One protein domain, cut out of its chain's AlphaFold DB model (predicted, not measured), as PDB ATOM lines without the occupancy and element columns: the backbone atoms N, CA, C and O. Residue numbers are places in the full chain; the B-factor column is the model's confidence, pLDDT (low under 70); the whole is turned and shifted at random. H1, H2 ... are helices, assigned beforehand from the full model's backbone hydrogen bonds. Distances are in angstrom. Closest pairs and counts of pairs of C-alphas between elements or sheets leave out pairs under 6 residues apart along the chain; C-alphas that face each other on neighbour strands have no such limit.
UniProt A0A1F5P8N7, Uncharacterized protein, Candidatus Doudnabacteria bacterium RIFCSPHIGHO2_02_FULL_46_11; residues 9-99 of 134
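This is residues 9 to 99 of the 134 residues of an uncharacterized protein of Candidatus Doudnabacteria bacterium RIFCSPHIGHO2_02_FULL_46_11 (UniProt A0A1F5P8N7). Four helices, H1 to H4, make one crossed cluster, and a helical hairpin of H5 and H6 forms a second part beside it, joined loosely: H6 is on the side toward the cluster, and H5 is at the far end from H3. The turn of the hairpin, residues 79 to 85, sticks out. The printed part has 91 residues with six named helices, H1 to H6 in order, and no named strand, and its class is all helix. It is compact, with a radius of gyration of the C-alphas of 13.6 A, and only just elongated, spanning 41 by 27 by 19 A.

H1, residues 9 to 20, begins at C-alpha 9 (8.164, -54.073, -16.379). H2 is residues 23 to 30, H3 residues 36 to 48, 18.5 A long, and H4 residues 50 to 62, 18.3 A. H5, residues 67 to 78, begins at C-alpha 67 (-4.950, -39.044, 1.673). H6, residues 84 to 98, 21.1 A, ends at C-alpha 98 (1.602, -37.435, -1.276).

H1 touches H2 at a steep tilt of 57 degrees, opposite ways; their closest C-alphas, Glu 16 and Ala 26, are 4.8 A apart. H1 touches H4 at 46 degrees, steep, the same way, closest at the C-alphas of Val 14 and Ile 56, 5.7 A. H2 touches H3, only just about perpendicular at 71 degrees, closest at the C-alphas of Thr 24 and Lys 40, 5.1 A. H3 and H4 only just touch, only at the corner, with 3 pairs of C-alphas within 8 A, the closest those of Leu 47 and Arg 53, 6.0 A. H5 and H6, a hairpin, touch at a shallow tilt of 28 degrees, opposite ways, closest at the C-alphas of Leu 70 and Leu 91, 6.8 A. H6 is near H1, and close but not clearly touching H4, with the C-alphas of Arg 53 and Leu 97 6.9 A apart. H1 and H5 are apart. In H1 to H6 every O i to N i+4 pair is within hydrogen-bond range.

The C-alphas farthest apart, Lys 34 and Ala 79, are 40.9 A apart. The printed part has no cut, and its five links are tight. The mean pLDDT of the printed part is 81.0; residue 65 and residues 67 to 90 are under 70.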
ATOM      1  N   LYS A   9       7.367 -53.996 -17.616       93.06
ATOM      2  CA  LYS A   9       8.164 -54.073 -16.379       93.06
ATOM      3  C   LYS A   9       7.773 -52.990 -15.378       93.06
ATOM      4  O   LYS A   9       7.652 -53.280 -14.197       93.06
ATOM      5  N   GLN A  10       7.556 -51.760 -15.843       93.25
ATOM      6  CA  GLN A  10       7.133 -50.660 -14.975       93.25
ATOM      7  C   GLN A  10       5.738 -50.897 -14.400       93.25
ATOM      8  O   GLN A  10       5.561 -50.713 -13.204       93.25
ATOM      9  N   SER A  11       4.782 -51.365 -15.211       93.25
ATOM     10  CA  SER A  11       3.447 -51.730 -14.721       93.25
ATOM     11  C   SER A  11       3.537 -52.809 -13.647       93.25
ATOM     12  O   SER A  11       3.003 -52.633 -12.558       93.25
ATOM     13  N   LYS A  12       4.292 -53.884 -13.905       94.75
ATOM     14  CA  LYS A  12       4.469 -54.968 -12.932       94.75
ATOM     15  C   LYS A  12       5.134 -54.483 -11.642       94.75
ATOM     16  O   LYS A  12       4.791 -54.937 -10.560       94.75
ATOM     17  N   TRP A  13       6.080 -53.552 -11.746       95.31
ATOM     18  CA  TRP A  13       6.714 -52.951 -10.576       95.31
ATOM     19  C   TRP A  13       5.755 -52.080  -9.765       95.31
ATOM     20  O   TRP A  13       5.782 -52.157  -8.539       95.31
ATOM     21  N   VAL A  14       4.887 -51.300 -10.416       92.94
ATOM     22  CA  VAL A  14       3.821 -50.550  -9.734       92.94
ATOM     23  C   VAL A  14       2.927 -51.518  -8.954       92.94
ATOM     24  O   VAL A  14       2.691 -51.295  -7.770       92.94
ATOM     25  N   ASP A  15       2.526 -52.631  -9.566       91.31
ATOM     26  CA  ASP A  15       1.670 -53.648  -8.936       91.31
ATOM     27  C   ASP A  15       2.334 -54.283  -7.712       91.31
ATOM     28  O   ASP A  15       1.769 -54.303  -6.620       91.31
ATOM     29  N   GLU A  16       3.577 -54.742  -7.864       92.50
ATOM     30  CA  GLU A  16       4.336 -55.331  -6.760       92.50
ATOM     31  C   GLU A  16       4.645 -54.316  -5.655       92.50
ATOM     32  O   GLU A  16       4.760 -54.698  -4.492       92.50
ATOM     33  N   THR A  17       4.753 -53.023  -5.977       89.88
ATOM     34  CA  THR A  17       4.963 -51.967  -4.973       89.88
ATOM     35  C   THR A  17       3.755 -51.838  -4.053       89.88
ATOM     36  O   THR A  17       3.933 -51.705  -2.843       89.88
ATOM     37  N   ILE A  18       2.540 -51.953  -4.599       86.00
ATOM     38  CA  ILE A  18       1.309 -51.991  -3.799       86.00
ATOM     39  C   ILE A  18       1.239 -53.285  -2.983       86.00
ATOM     40  O   ILE A  18       1.032 -53.231  -1.775       86.00
ATOM     41  N   ASN A  19       1.489 -54.439  -3.610       84.19
ATOM     42  CA  ASN A  19       1.357 -55.747  -2.959       84.19
ATOM     43  C   ASN A  19       2.345 -55.959  -1.806       84.19
ATOM     44  O   ASN A  19       1.998 -56.517  -0.770       84.19
ATOM     45  N   THR A  20       3.602 -55.560  -1.996       82.56
ATOM     46  CA  THR A  20       4.660 -55.761  -0.993       82.56
ATOM     47  C   THR A  20       4.719 -54.650   0.036       82.56
ATOM     48  O   THR A  20       5.383 -54.799   1.060       82.56
ATOM     49  N   THR A  21       4.090 -53.511  -0.248       81.62
ATOM     50  CA  THR A  21       4.277 -52.258   0.487       81.62
ATOM     51  C   THR A  21       5.753 -51.857   0.646       81.62
ATOM     52  O   THR A  21       6.133 -51.169   1.588       81.62
ATOM     53  N   ASN A  22       6.624 -52.317  -0.257       84.31
ATOM     54  CA  ASN A  22       8.059 -52.080  -0.195       84.31
ATOM     55  C   ASN A  22       8.621 -51.959  -1.623       84.31
ATOM     56  O   ASN A  22       8.827 -52.972  -2.294       84.31
ATOM     57  N   PRO A  23       8.947 -50.744  -2.100       89.19
ATOM     58  CA  PRO A  23       9.341 -50.519  -3.489       89.19
ATOM     59  C   PRO A  23      10.659 -51.224  -3.837       89.19
ATOM     60  O   PRO A  23      10.879 -51.597  -4.987       89.19
ATOM     61  N   THR A  24      11.526 -51.445  -2.839       93.06
ATOM     62  CA  THR A  24      12.789 -52.184  -2.997       93.06
ATOM     63  C   THR A  24      12.532 -53.676  -3.189       93.06
ATOM     64  O   THR A  24      13.098 -54.283  -4.097       93.06
ATOM     65  N   GLU A  25      11.653 -54.272  -2.381       91.38
ATOM     66  CA  GLU A  25      11.269 -55.680  -2.551       91.38
ATOM     67  C   GLU A  25      10.473 -55.892  -3.845       91.38
ATOM     68  O   GLU A  25      10.707 -56.868  -4.557       91.38
ATOM     69  N   ALA A  26       9.635 -54.930  -4.239       94.00
ATOM     70  CA  ALA A  26       8.986 -54.927  -5.546       94.00
ATOM     71  C   ALA A  26      10.003 -54.942  -6.698       94.00
ATOM     72  O   ALA A  26       9.827 -55.677  -7.673       94.00
ATOM     73  N   VAL A  27      11.114 -54.196  -6.590       96.50
ATOM     74  CA  VAL A  27      12.191 -54.278  -7.589       96.50
ATOM     75  C   VAL A  27      12.769 -55.690  -7.652       96.50
ATOM     76  O   VAL A  27      12.942 -56.209  -8.751       96.50
ATOM     77  N   ARG A  28      13.033 -56.337  -6.512       95.50
ATOM     78  CA  ARG A  28      13.607 -57.697  -6.476       95.50
ATOM     79  C   ARG A  28      12.705 -58.741  -7.130       95.50
ATOM     80  O   ARG A  28      13.210 -59.702  -7.702       95.50
ATOM     81  N   ARG A  29      11.386 -58.546  -7.065       94.31
ATOM     82  CA  ARG A  29      10.389 -59.438  -7.681       94.31
ATOM     83  C   ARG A  29      10.228 -59.229  -9.185       94.31
ATOM     84  O   ARG A  29       9.839 -60.155  -9.894       94.31
ATOM     85  N   VAL A  30      10.510 -58.026  -9.684       96.25
ATOM     86  CA  VAL A  30      10.253 -57.651 -11.086       96.25
ATOM     87  C   VAL A  30      11.518 -57.607 -11.936       96.25
ATOM     88  O   VAL A  30      11.490 -57.967 -13.115       96.25
ATOM     89  N   TYR A  31      12.632 -57.171 -11.359       92.38
ATOM     90  CA  TYR A  31      13.898 -56.978 -12.051       92.38
ATOM     91  C   TYR A  31      14.927 -58.001 -11.579       92.38
ATOM     92  O   TYR A  31      15.051 -58.298 -10.394       92.38
ATOM     93  N   LYS A  32      15.746 -58.488 -12.517       93.38
ATOM     94  CA  LYS A  32      16.926 -59.287 -12.186       93.38
ATOM     95  C   LYS A  32      17.994 -58.360 -11.601       93.38
ATOM     96  O   LYS A  32      18.654 -57.632 -12.340       93.38
ATOM     97  N   VAL A  33      18.145 -58.373 -10.281       94.75
ATOM     98  CA  VAL A  33      19.110 -57.541  -9.548       94.75
ATOM     99  C   VAL A  33      20.187 -58.401  -8.901       94.75
ATOM    100  O   VAL A  33      19.910 -59.480  -8.387       94.75
ATOM    101  N   LYS A  34      21.431 -57.912  -8.919       91.00
ATOM    102  CA  LYS A  34      22.585 -58.629  -8.352       91.00
ATOM    103  C   LYS A  34      22.627 -58.614  -6.822       91.00
ATOM    104  O   LYS A  34      23.156 -59.536  -6.220       91.00
ATOM    105  N   ASN A  35      22.124 -57.549  -6.194       92.94
ATOM    106  CA  ASN A  35      22.142 -57.370  -4.743       92.94
ATOM    107  C   ASN A  35      21.103 -56.328  -4.287       92.94
ATOM    108  O   ASN A  35      20.502 -55.622  -5.103       92.94
ATOM    109  N   ASN A  36      20.932 -56.205  -2.968       91.50
ATOM    110  CA  ASN A  36      19.967 -55.284  -2.361       91.50
ATOM    111  C   ASN A  36      20.276 -53.804  -2.622       91.50
ATOM    112  O   ASN A  36      19.350 -53.005  -2.733       91.50
ATOM    113  N   ASN A  37      21.549 -53.424  -2.760       92.94
ATOM    114  CA  ASN A  37      21.918 -52.029  -3.021       92.94
ATOM    115  C   ASN A  37      21.454 -51.583  -4.413       92.94
ATOM    116  O   ASN A  37      20.928 -50.482  -4.570       92.94
ATOM    117  N   VAL A  38      21.559 -52.468  -5.407       94.00
ATOM    118  CA  VAL A  38      21.013 -52.223  -6.747       94.00
ATOM    119  C   VAL A  38      19.492 -52.122  -6.710       94.00
ATOM    120  O   VAL A  38      18.939 -51.214  -7.322       94.00
ATOM    121  N   ALA A  39      18.817 -52.997  -5.958       95.06
ATOM    122  CA  ALA A  39      17.365 -52.930  -5.820       95.06
ATOM    123  C   ALA A  39      16.902 -51.591  -5.220       95.06
ATOM    124  O   ALA A  39      15.990 -50.963  -5.755       95.06
ATOM    125  N   LYS A  40      17.572 -51.127  -4.155       93.50
ATOM    126  CA  LYS A  40      17.295 -49.832  -3.514       93.50
ATOM    127  C   LYS A  40      17.513 -48.662  -4.470       93.50
ATOM    128  O   LYS A  40      16.677 -47.766  -4.523       93.50
ATOM    129  N   SER A  41      18.607 -48.687  -5.233       95.06
ATOM    130  CA  SER A  41      18.922 -47.638  -6.208       95.06
ATOM    131  C   SER A  41      17.851 -47.539  -7.300       95.06
ATOM    132  O   SER A  41      17.292 -46.467  -7.516       95.06
ATOM    133  N   ILE A  42      17.468 -48.672  -7.904       93.44
ATOM    134  CA  ILE A  42      16.404 -48.720  -8.922       93.44
ATOM    135  C   ILE A  42      15.064 -48.263  -8.335       93.44
ATOM    136  O   ILE A  42      14.325 -47.530  -8.987       93.44
ATOM    137  N   ALA A  43      14.738 -48.679  -7.109       92.81
ATOM    138  CA  ALA A  43      13.509 -48.260  -6.445       92.81
ATOM    139  C   ALA A  43      13.486 -46.742  -6.226       92.81
ATOM    140  O   ALA A  43      12.485 -46.101  -6.535       92.81
ATOM    141  N   HIS A  44      14.591 -46.159  -5.752       92.50
ATOM    142  CA  HIS A  44      14.721 -44.715  -5.582       92.50
ATOM    143  C   HIS A  44      14.571 -43.977  -6.917       92.50
ATOM    144  O   HIS A  44      13.744 -43.077  -7.023       92.50
ATOM    145  N   GLU A  45      15.285 -44.408  -7.957       94.00
ATOM    146  CA  GLU A  45      15.189 -43.822  -9.299       94.00
ATOM    147  C   GLU A  45      13.776 -43.947  -9.893       94.00
ATOM    148  O   GLU A  45      13.286 -43.052 -10.578       94.00
ATOM    149  N   ASN A  46      13.077 -45.052  -9.645       93.50
ATOM    150  CA  ASN A  46      11.701 -45.199 -10.102       93.50
ATOM    151  C   ASN A  46      10.742 -44.278  -9.341       93.50
ATOM    152  O   ASN A  46       9.841 -43.708  -9.952       93.50
ATOM    153  N   LEU A  47      10.954 -44.085  -8.041       90.00
ATOM    154  CA  LEU A  47      10.164 -43.161  -7.228       90.00
ATOM    155  C   LEU A  47      10.425 -41.690  -7.565       90.00
ATOM    156  O   LEU A  47       9.569 -40.865  -7.276       90.00
ATOM    157  N   THR A  48      11.553 -41.325  -8.183       89.19
ATOM    158  CA  THR A  48      11.779 -39.943  -8.644       89.19
ATOM    159  C   THR A  48      11.097 -39.639  -9.979       89.19
ATOM    160  O   THR A  48      10.915 -38.470 -10.313       89.19
ATOM    161  N   LYS A  49      10.663 -40.657 -10.735       91.00
ATOM    162  CA  LYS A  49       9.975 -40.490 -12.026       91.00
ATOM    163  C   LYS A  49       8.501 -40.101 -11.806       91.00
ATOM    164  O   LYS A  49       7.734 -40.942 -11.329       91.00
ATOM    165  N   PRO A  50       8.054 -38.892 -12.215       89.25
ATOM    166  CA  PRO A  50       6.703 -38.404 -11.910       89.25
ATOM    167  C   PRO A  50       5.582 -39.327 -12.405       89.25
ATOM    168  O   PRO A  50       4.706 -39.695 -11.634       89.25
ATOM    169  N   TYR A  51       5.674 -39.815 -13.646       90.19
ATOM    170  CA  TYR A  51       4.667 -40.706 -14.237       90.19
ATOM    171  C   TYR A  51       4.548 -42.069 -13.528       90.19
ATOM    172  O   TYR A  51       3.488 -42.692 -13.562       90.19
ATOM    173  N   LEU A  52       5.618 -42.556 -12.882       91.06
ATOM    174  CA  LEU A  52       5.555 -43.772 -12.066       91.06
ATOM    175  C   LEU A  52       4.914 -43.490 -10.708       91.06
ATOM    176  O   LEU A  52       4.104 -44.295 -10.256       91.06
ATOM    177  N   ARG A  53       5.227 -42.348 -10.079       89.19
ATOM    178  CA  ARG A  53       4.547 -41.921  -8.843       89.19
ATOM    179  C   ARG A  53       3.052 -41.759  -9.069       89.19
ATOM    180  O   ARG A  53       2.278 -42.294  -8.287       89.19
ATOM    181  N   GLU A  54       2.655 -41.087 -10.145       88.88
ATOM    182  CA  GLU A  54       1.247 -40.912 -10.513       88.88
ATOM    183  C   GLU A  54       0.546 -42.261 -10.703       88.88
ATOM    184  O   GLU A  54      -0.544 -42.465 -10.176       88.88
ATOM    185  N   ALA A  55       1.189 -43.217 -11.381       90.50
ATOM    186  CA  ALA A  55       0.641 -44.561 -11.549       90.50
ATOM    187  C   ALA A  55       0.446 -45.294 -10.210       90.50
ATOM    188  O   ALA A  55      -0.593 -45.922 -10.000       90.50
ATOM    189  N   ILE A  56       1.413 -45.188  -9.292       88.81
ATOM    190  CA  ILE A  56       1.298 -45.742  -7.936       88.81
ATOM    191  C   ILE A  56       0.147 -45.064  -7.190       88.81
ATOM    192  O   ILE A  56      -0.705 -45.756  -6.645       88.81
ATOM    193  N   MET A  57       0.075 -43.732  -7.206       85.25
ATOM    194  CA  MET A  57      -0.982 -42.967  -6.535       85.25
ATOM    195  C   MET A  57      -2.372 -43.319  -7.071       85.25
ATOM    196  O   MET A  57      -3.295 -43.516  -6.286       85.25
ATOM    197  N   HIS A  58      -2.525 -43.467  -8.389       86.69
ATOM    198  CA  HIS A  58      -3.780 -43.916  -8.992       86.69
ATOM    199  C   HIS A  58      -4.171 -45.320  -8.529       86.69
ATOM    200  O   HIS A  58      -5.333 -45.540  -8.187       86.69
ATOM    201  N   LYS A  59      -3.224 -46.265  -8.469       84.19
ATOM    202  CA  LYS A  59      -3.494 -47.616  -7.954       84.19
ATOM    203  C   LYS A  59      -3.829 -47.625  -6.465       84.19
ATOM    204  O   LYS A  59      -4.733 -48.346  -6.058       84.19
ATOM    205  N   MET A  60      -3.148 -46.811  -5.662       79.88
ATOM    206  CA  MET A  60      -3.465 -46.642  -4.241       79.88
ATOM    207  C   MET A  60      -4.876 -46.081  -4.061       79.88
ATOM    208  O   MET A  60      -5.653 -46.638  -3.294       79.88
ATOM    209  N   ALA A  61      -5.247 -45.053  -4.827       78.75
ATOM    210  CA  ALA A  61      -6.593 -44.489  -4.801       78.75
ATOM    211  C   ALA A  61      -7.665 -45.517  -5.206       78.75
ATOM    212  O   ALA A  61      -8.691 -45.614  -4.539       78.75
ATOM    213  N   GLN A  62      -7.414 -46.333  -6.239       79.56
ATOM    214  CA  GLN A  62      -8.300 -47.446  -6.622       79.56
ATOM    215  C   GLN A  62      -8.440 -48.502  -5.518       79.56
ATOM    216  O   GLN A  62      -9.500 -49.103  -5.377       79.56
ATOM    217  N   ALA A  63      -7.391 -48.711  -4.722       72.75
ATOM    218  CA  ALA A  63      -7.402 -49.588  -3.556       72.75
ATOM    219  C   ALA A  63      -7.960 -48.915  -2.280       72.75
ATOM    220  O   ALA A  63      -7.877 -49.496  -1.201       72.75
ATOM    221  N   GLY A  64      -8.502 -47.693  -2.372       70.81
ATOM    222  CA  GLY A  64      -9.073 -46.952  -1.240       70.81
ATOM    223  C   GLY A  64      -8.052 -46.234  -0.348       70.81
ATOM    224  O   GLY A  64      -8.432 -45.615   0.639       70.81
ATOM    225  N   LEU A  65      -6.761 -46.258  -0.691       68.31
ATOM    226  CA  LEU A  65      -5.678 -45.583   0.035       68.31
ATOM    227  C   LEU A  65      -5.536 -44.122  -0.424       68.31
ATOM    228  O   LEU A  65      -4.516 -43.729  -0.992       68.31
ATOM    229  N   THR A  66      -6.573 -43.314  -0.207       71.94
ATOM    230  CA  THR A  66      -6.532 -41.858  -0.434       71.94
ATOM    231  C   THR A  66      -5.898 -41.127   0.754       71.94
ATOM    232  O   THR A  66      -5.760 -41.701   1.832       71.94
ATOM    233  N   ALA A  67      -5.525 -39.851   0.590       67.69
ATOM    234  CA  ALA A  67      -4.950 -39.044   1.673       67.69
ATOM    235  C   ALA A  67      -5.882 -38.936   2.901       67.69
ATOM    236  O   ALA A  67      -5.428 -39.080   4.035       67.69
ATOM    237  N   ASP A  68      -7.191 -38.778   2.683       67.25
ATOM    238  CA  ASP A  68      -8.180 -38.720   3.769       67.25
ATOM    239  C   ASP A  68      -8.337 -40.074   4.475       67.25
ATOM    240  O   ASP A  68      -8.416 -40.155   5.705       67.25
ATOM    241  N   HIS A  69      -8.323 -41.167   3.707       66.62
ATOM    242  CA  HIS A  69      -8.342 -42.517   4.264       66.62
ATOM    243  C   HIS A  69      -7.058 -42.813   5.051       66.62
ATOM    244  O   HIS A  69      -7.102 -43.449   6.102       66.62
ATOM    245  N   LEU A  70      -5.917 -42.295   4.587       66.75
ATOM    246  CA  LEU A  70      -4.623 -42.413   5.253       66.75
ATOM    247  C   LEU A  70      -4.639 -41.778   6.640       66.75
ATOM    248  O   LEU A  70      -4.164 -42.386   7.597       66.75
ATOM    249  N   PHE A  71      -5.205 -40.575   6.755       66.88
ATOM    250  CA  PHE A  71      -5.323 -39.868   8.027       66.88
ATOM    251  C   PHE A  71      -6.202 -40.642   9.017       66.88
ATOM    252  O   PHE A  71      -5.839 -40.818  10.182       66.88
ATOM    253  N   ASN A  72      -7.323 -41.183   8.536       67.94
ATOM    254  CA  ASN A  72      -8.233 -41.988   9.347       67.94
ATOM    255  C   ASN A  72      -7.609 -43.317   9.798       67.94
ATOM    256  O   ASN A  72      -7.744 -43.682  10.966       67.94
ATOM    257  N   GLU A  73      -6.893 -44.026   8.923       65.00
ATOM    258  CA  GLU A  73      -6.168 -45.248   9.297       65.00
ATOM    259  C   GLU A  73      -4.995 -44.954  10.239       65.00
ATOM    260  O   GLU A  73      -4.792 -45.687  11.205       65.00
ATOM    261  N   HIS A  74      -4.265 -43.853  10.041       66.12
ATOM    262  CA  HIS A  74      -3.215 -43.416  10.965       66.12
ATOM    263  C   HIS A  74      -3.788 -43.139  12.362       66.12
ATOM    264  O   HIS A  74      -3.225 -43.596  13.353       66.12
ATOM    265  N   LYS A  75      -4.951 -42.478  12.454       65.75
ATOM    266  CA  LYS A  75      -5.665 -42.268  13.725       65.75
ATOM    267  C   LYS A  75      -6.038 -43.590  14.406       65.75
ATOM    268  O   LYS A  75      -5.960 -43.675  15.627       65.75
ATOM    269  N   LYS A  76      -6.402 -44.626  13.639       66.38
ATOM    270  CA  LYS A  76      -6.693 -45.973  14.166       66.38
ATOM    271  C   LYS A  76      -5.436 -46.713  14.626       66.38
ATOM    272  O   LYS A  76      -5.478 -47.336  15.676       66.38
ATOM    273  N   VAL A  77      -4.328 -46.631  13.882       63.06
ATOM    274  CA  VAL A  77      -3.041 -47.260  14.249       63.06
ATOM    275  C   VAL A  77      -2.428 -46.601  15.481       63.06
ATOM    276  O   VAL A  77      -1.964 -47.301  16.371       63.06
ATOM    277  N   VAL A  78      -2.475 -45.272  15.585       60.28
ATOM    278  CA  VAL A  78      -2.065 -44.557  16.808       60.28
ATOM    279  C   VAL A  78      -2.927 -44.968  18.009       60.28
ATOM    280  O   VAL A  78      -2.455 -44.943  19.141       60.28
ATOM    281  N   ALA A  79      -4.176 -45.373  17.767       61.72
ATOM    282  CA  ALA A  79      -5.122 -45.778  18.799       61.72
ATOM    283  C   ALA A  79      -5.129 -47.289  19.128       61.72
ATOM    284  O   ALA A  79      -5.826 -47.671  20.066       61.72
ATOM    285  N   GLN A  80      -4.419 -48.160  18.393       58.25
ATOM    286  CA  GLN A  80      -4.497 -49.621  18.575       58.25
ATOM    287  C   GLN A  80      -3.146 -50.341  18.453       58.25
ATOM    288  O   GLN A  80      -2.365 -50.096  17.536       58.25
ATOM    289  N   ASP A  81      -2.931 -51.303  19.355       60.81
ATOM    290  CA  ASP A  81      -1.746 -52.162  19.437       60.81
ATOM    291  C   ASP A  81      -1.934 -53.507  18.690       60.81
ATOM    292  O   ASP A  81      -3.057 -53.940  18.434       60.81
ATOM    293  N   SER A  82      -0.801 -54.162  18.405       58.69
ATOM    294  CA  SER A  82      -0.568 -55.581  18.071       58.69
ATOM    295  C   SER A  82      -0.293 -56.025  16.621       58.69
ATOM    296  O   SER A  82       0.111 -57.171  16.434       58.69
ATOM    297  N   ASN A  83      -0.372 -55.173  15.586       59.19
ATOM    298  CA  ASN A  83       0.232 -55.500  14.268       59.19
ATOM    299  C   ASN A  83       0.733 -54.260  13.496       59.19
ATOM    300  O   ASN A  83       0.287 -53.940  12.390       59.19
ATOM    301  N   LEU A  84       1.645 -53.526  14.138       60.19
ATOM    302  CA  LEU A  84       2.181 -52.236  13.692       60.19
ATOM    303  C   LEU A  84       3.075 -52.242  12.426       60.19
ATOM    304  O   LEU A  84       2.967 -51.296  11.643       60.19
ATOM    305  N   PRO A  85       3.968 -53.223  12.162       61.19
ATOM    306  CA  PRO A  85       5.075 -52.998  11.218       61.19
ATOM    307  C   PRO A  85       4.667 -52.811   9.746       61.19
ATOM    308  O   PRO A  85       5.141 -51.892   9.072       61.19
ATOM    309  N   ALA A  86       3.776 -53.667   9.233       55.44
ATOM    310  CA  ALA A  86       3.361 -53.623   7.829       55.44
ATOM    311  C   ALA A  86       2.473 -52.401   7.537       55.44
ATOM    312  O   ALA A  86       2.666 -51.712   6.534       55.44
ATOM    313  N   LYS A  87       1.560 -52.073   8.463       61.97
ATOM    314  CA  LYS A  87       0.703 -50.882   8.373       61.97
ATOM    315  C   LYS A  87       1.531 -49.598   8.416       61.97
ATOM    316  O   LYS A  87       1.332 -48.728   7.576       61.97
ATOM    317  N   ASN A  88       2.519 -49.513   9.307       67.88
ATOM    318  CA  ASN A  88       3.412 -48.355   9.390       67.88
ATOM    319  C   ASN A  88       4.214 -48.139   8.106       67.88
ATOM    320  O   ASN A  88       4.378 -47.001   7.683       67.88
ATOM    321  N   THR A  89       4.669 -49.212   7.455       68.94
ATOM    322  CA  THR A  89       5.430 -49.106   6.199       68.94
ATOM    323  C   THR A  89       4.551 -48.604   5.049       68.94
ATOM    324  O   THR A  89       4.948 -47.700   4.314       68.94
ATOM    325  N   ALA A  90       3.331 -49.134   4.919       66.00
ATOM    326  CA  ALA A  90       2.367 -48.669   3.921       66.00
ATOM    327  C   ALA A  90       1.984 -47.195   4.132       66.00
ATOM    328  O   ALA A  90       1.949 -46.422   3.171       66.00
ATOM    329  N   LEU A  91       1.755 -46.799   5.389       70.69
ATOM    330  CA  LEU A  91       1.480 -45.413   5.762       70.69
ATOM    331  C   LEU A  91       2.675 -44.501   5.440       70.69
ATOM    332  O   LEU A  91       2.498 -43.497   4.754       70.69
ATOM    333  N   ASP A  92       3.888 -44.862   5.868       74.94
ATOM    334  CA  ASP A  92       5.129 -44.103   5.625       74.94
ATOM    335  C   ASP A  92       5.348 -43.834   4.129       74.94
ATOM    336  O   ASP A  92       5.605 -42.700   3.717       74.94
ATOM    337  N   MET A  93       5.155 -44.851   3.288       71.81
ATOM    338  CA  MET A  93       5.227 -44.689   1.837       71.81
ATOM    339  C   MET A  93       4.166 -43.742   1.284       71.81
ATOM    340  O   MET A  93       4.483 -42.912   0.429       71.81
ATOM    341  N   ALA A  94       2.920 -43.861   1.739       73.44
ATOM    342  CA  ALA A  94       1.841 -43.006   1.268       73.44
ATOM    343  C   ALA A  94       2.117 -41.536   1.619       73.44
ATOM    344  O   ALA A  94       2.075 -40.685   0.731       73.44
ATOM    345  N   TYR A  95       2.513 -41.233   2.861       78.75
ATOM    346  CA  TYR A  95       2.895 -39.870   3.253       78.75
ATOM    347  C   TYR A  95       4.038 -39.316   2.384       78.75
ATOM    348  O   TYR A  95       3.986 -38.155   1.972       78.75
ATOM    349  N   ARG A  96       5.046 -40.132   2.038       76.00
ATOM    350  CA  ARG A  96       6.131 -39.724   1.120       76.00
ATOM    351  C   ARG A  96       5.638 -39.462  -0.301       76.00
ATOM    352  O   ARG A  96       6.089 -38.510  -0.939       76.00
ATOM    353  N   LEU A  97       4.726 -40.290  -0.813       73.44
ATOM    354  CA  LEU A  97       4.180 -40.152  -2.164       73.44
ATOM    355  C   LEU A  97       3.310 -38.904  -2.306       73.44
ATOM    356  O   LEU A  97       3.501 -38.172  -3.276       73.44
ATOM    357  N   TYR A  98       2.453 -38.629  -1.322       77.75
ATOM    358  CA  TYR A  98       1.602 -37.435  -1.276       77.75
ATOM    359  C   TYR A  98       2.347 -36.160  -0.844       77.75
ATOM    360  O   TYR A  98       1.765 -35.082  -0.874       77.75
ATOM    361  N   GLY A  99       3.624 -36.255  -0.455       74.25
ATOM    362  CA  GLY A  99       4.408 -35.098  -0.007       74.25
ATOM    363  C   GLY A  99       3.977 -34.548   1.356       74.25
ATOM    364  O   GLY A  99       4.285 -33.409   1.682       74.25
TER     365      GLY A  99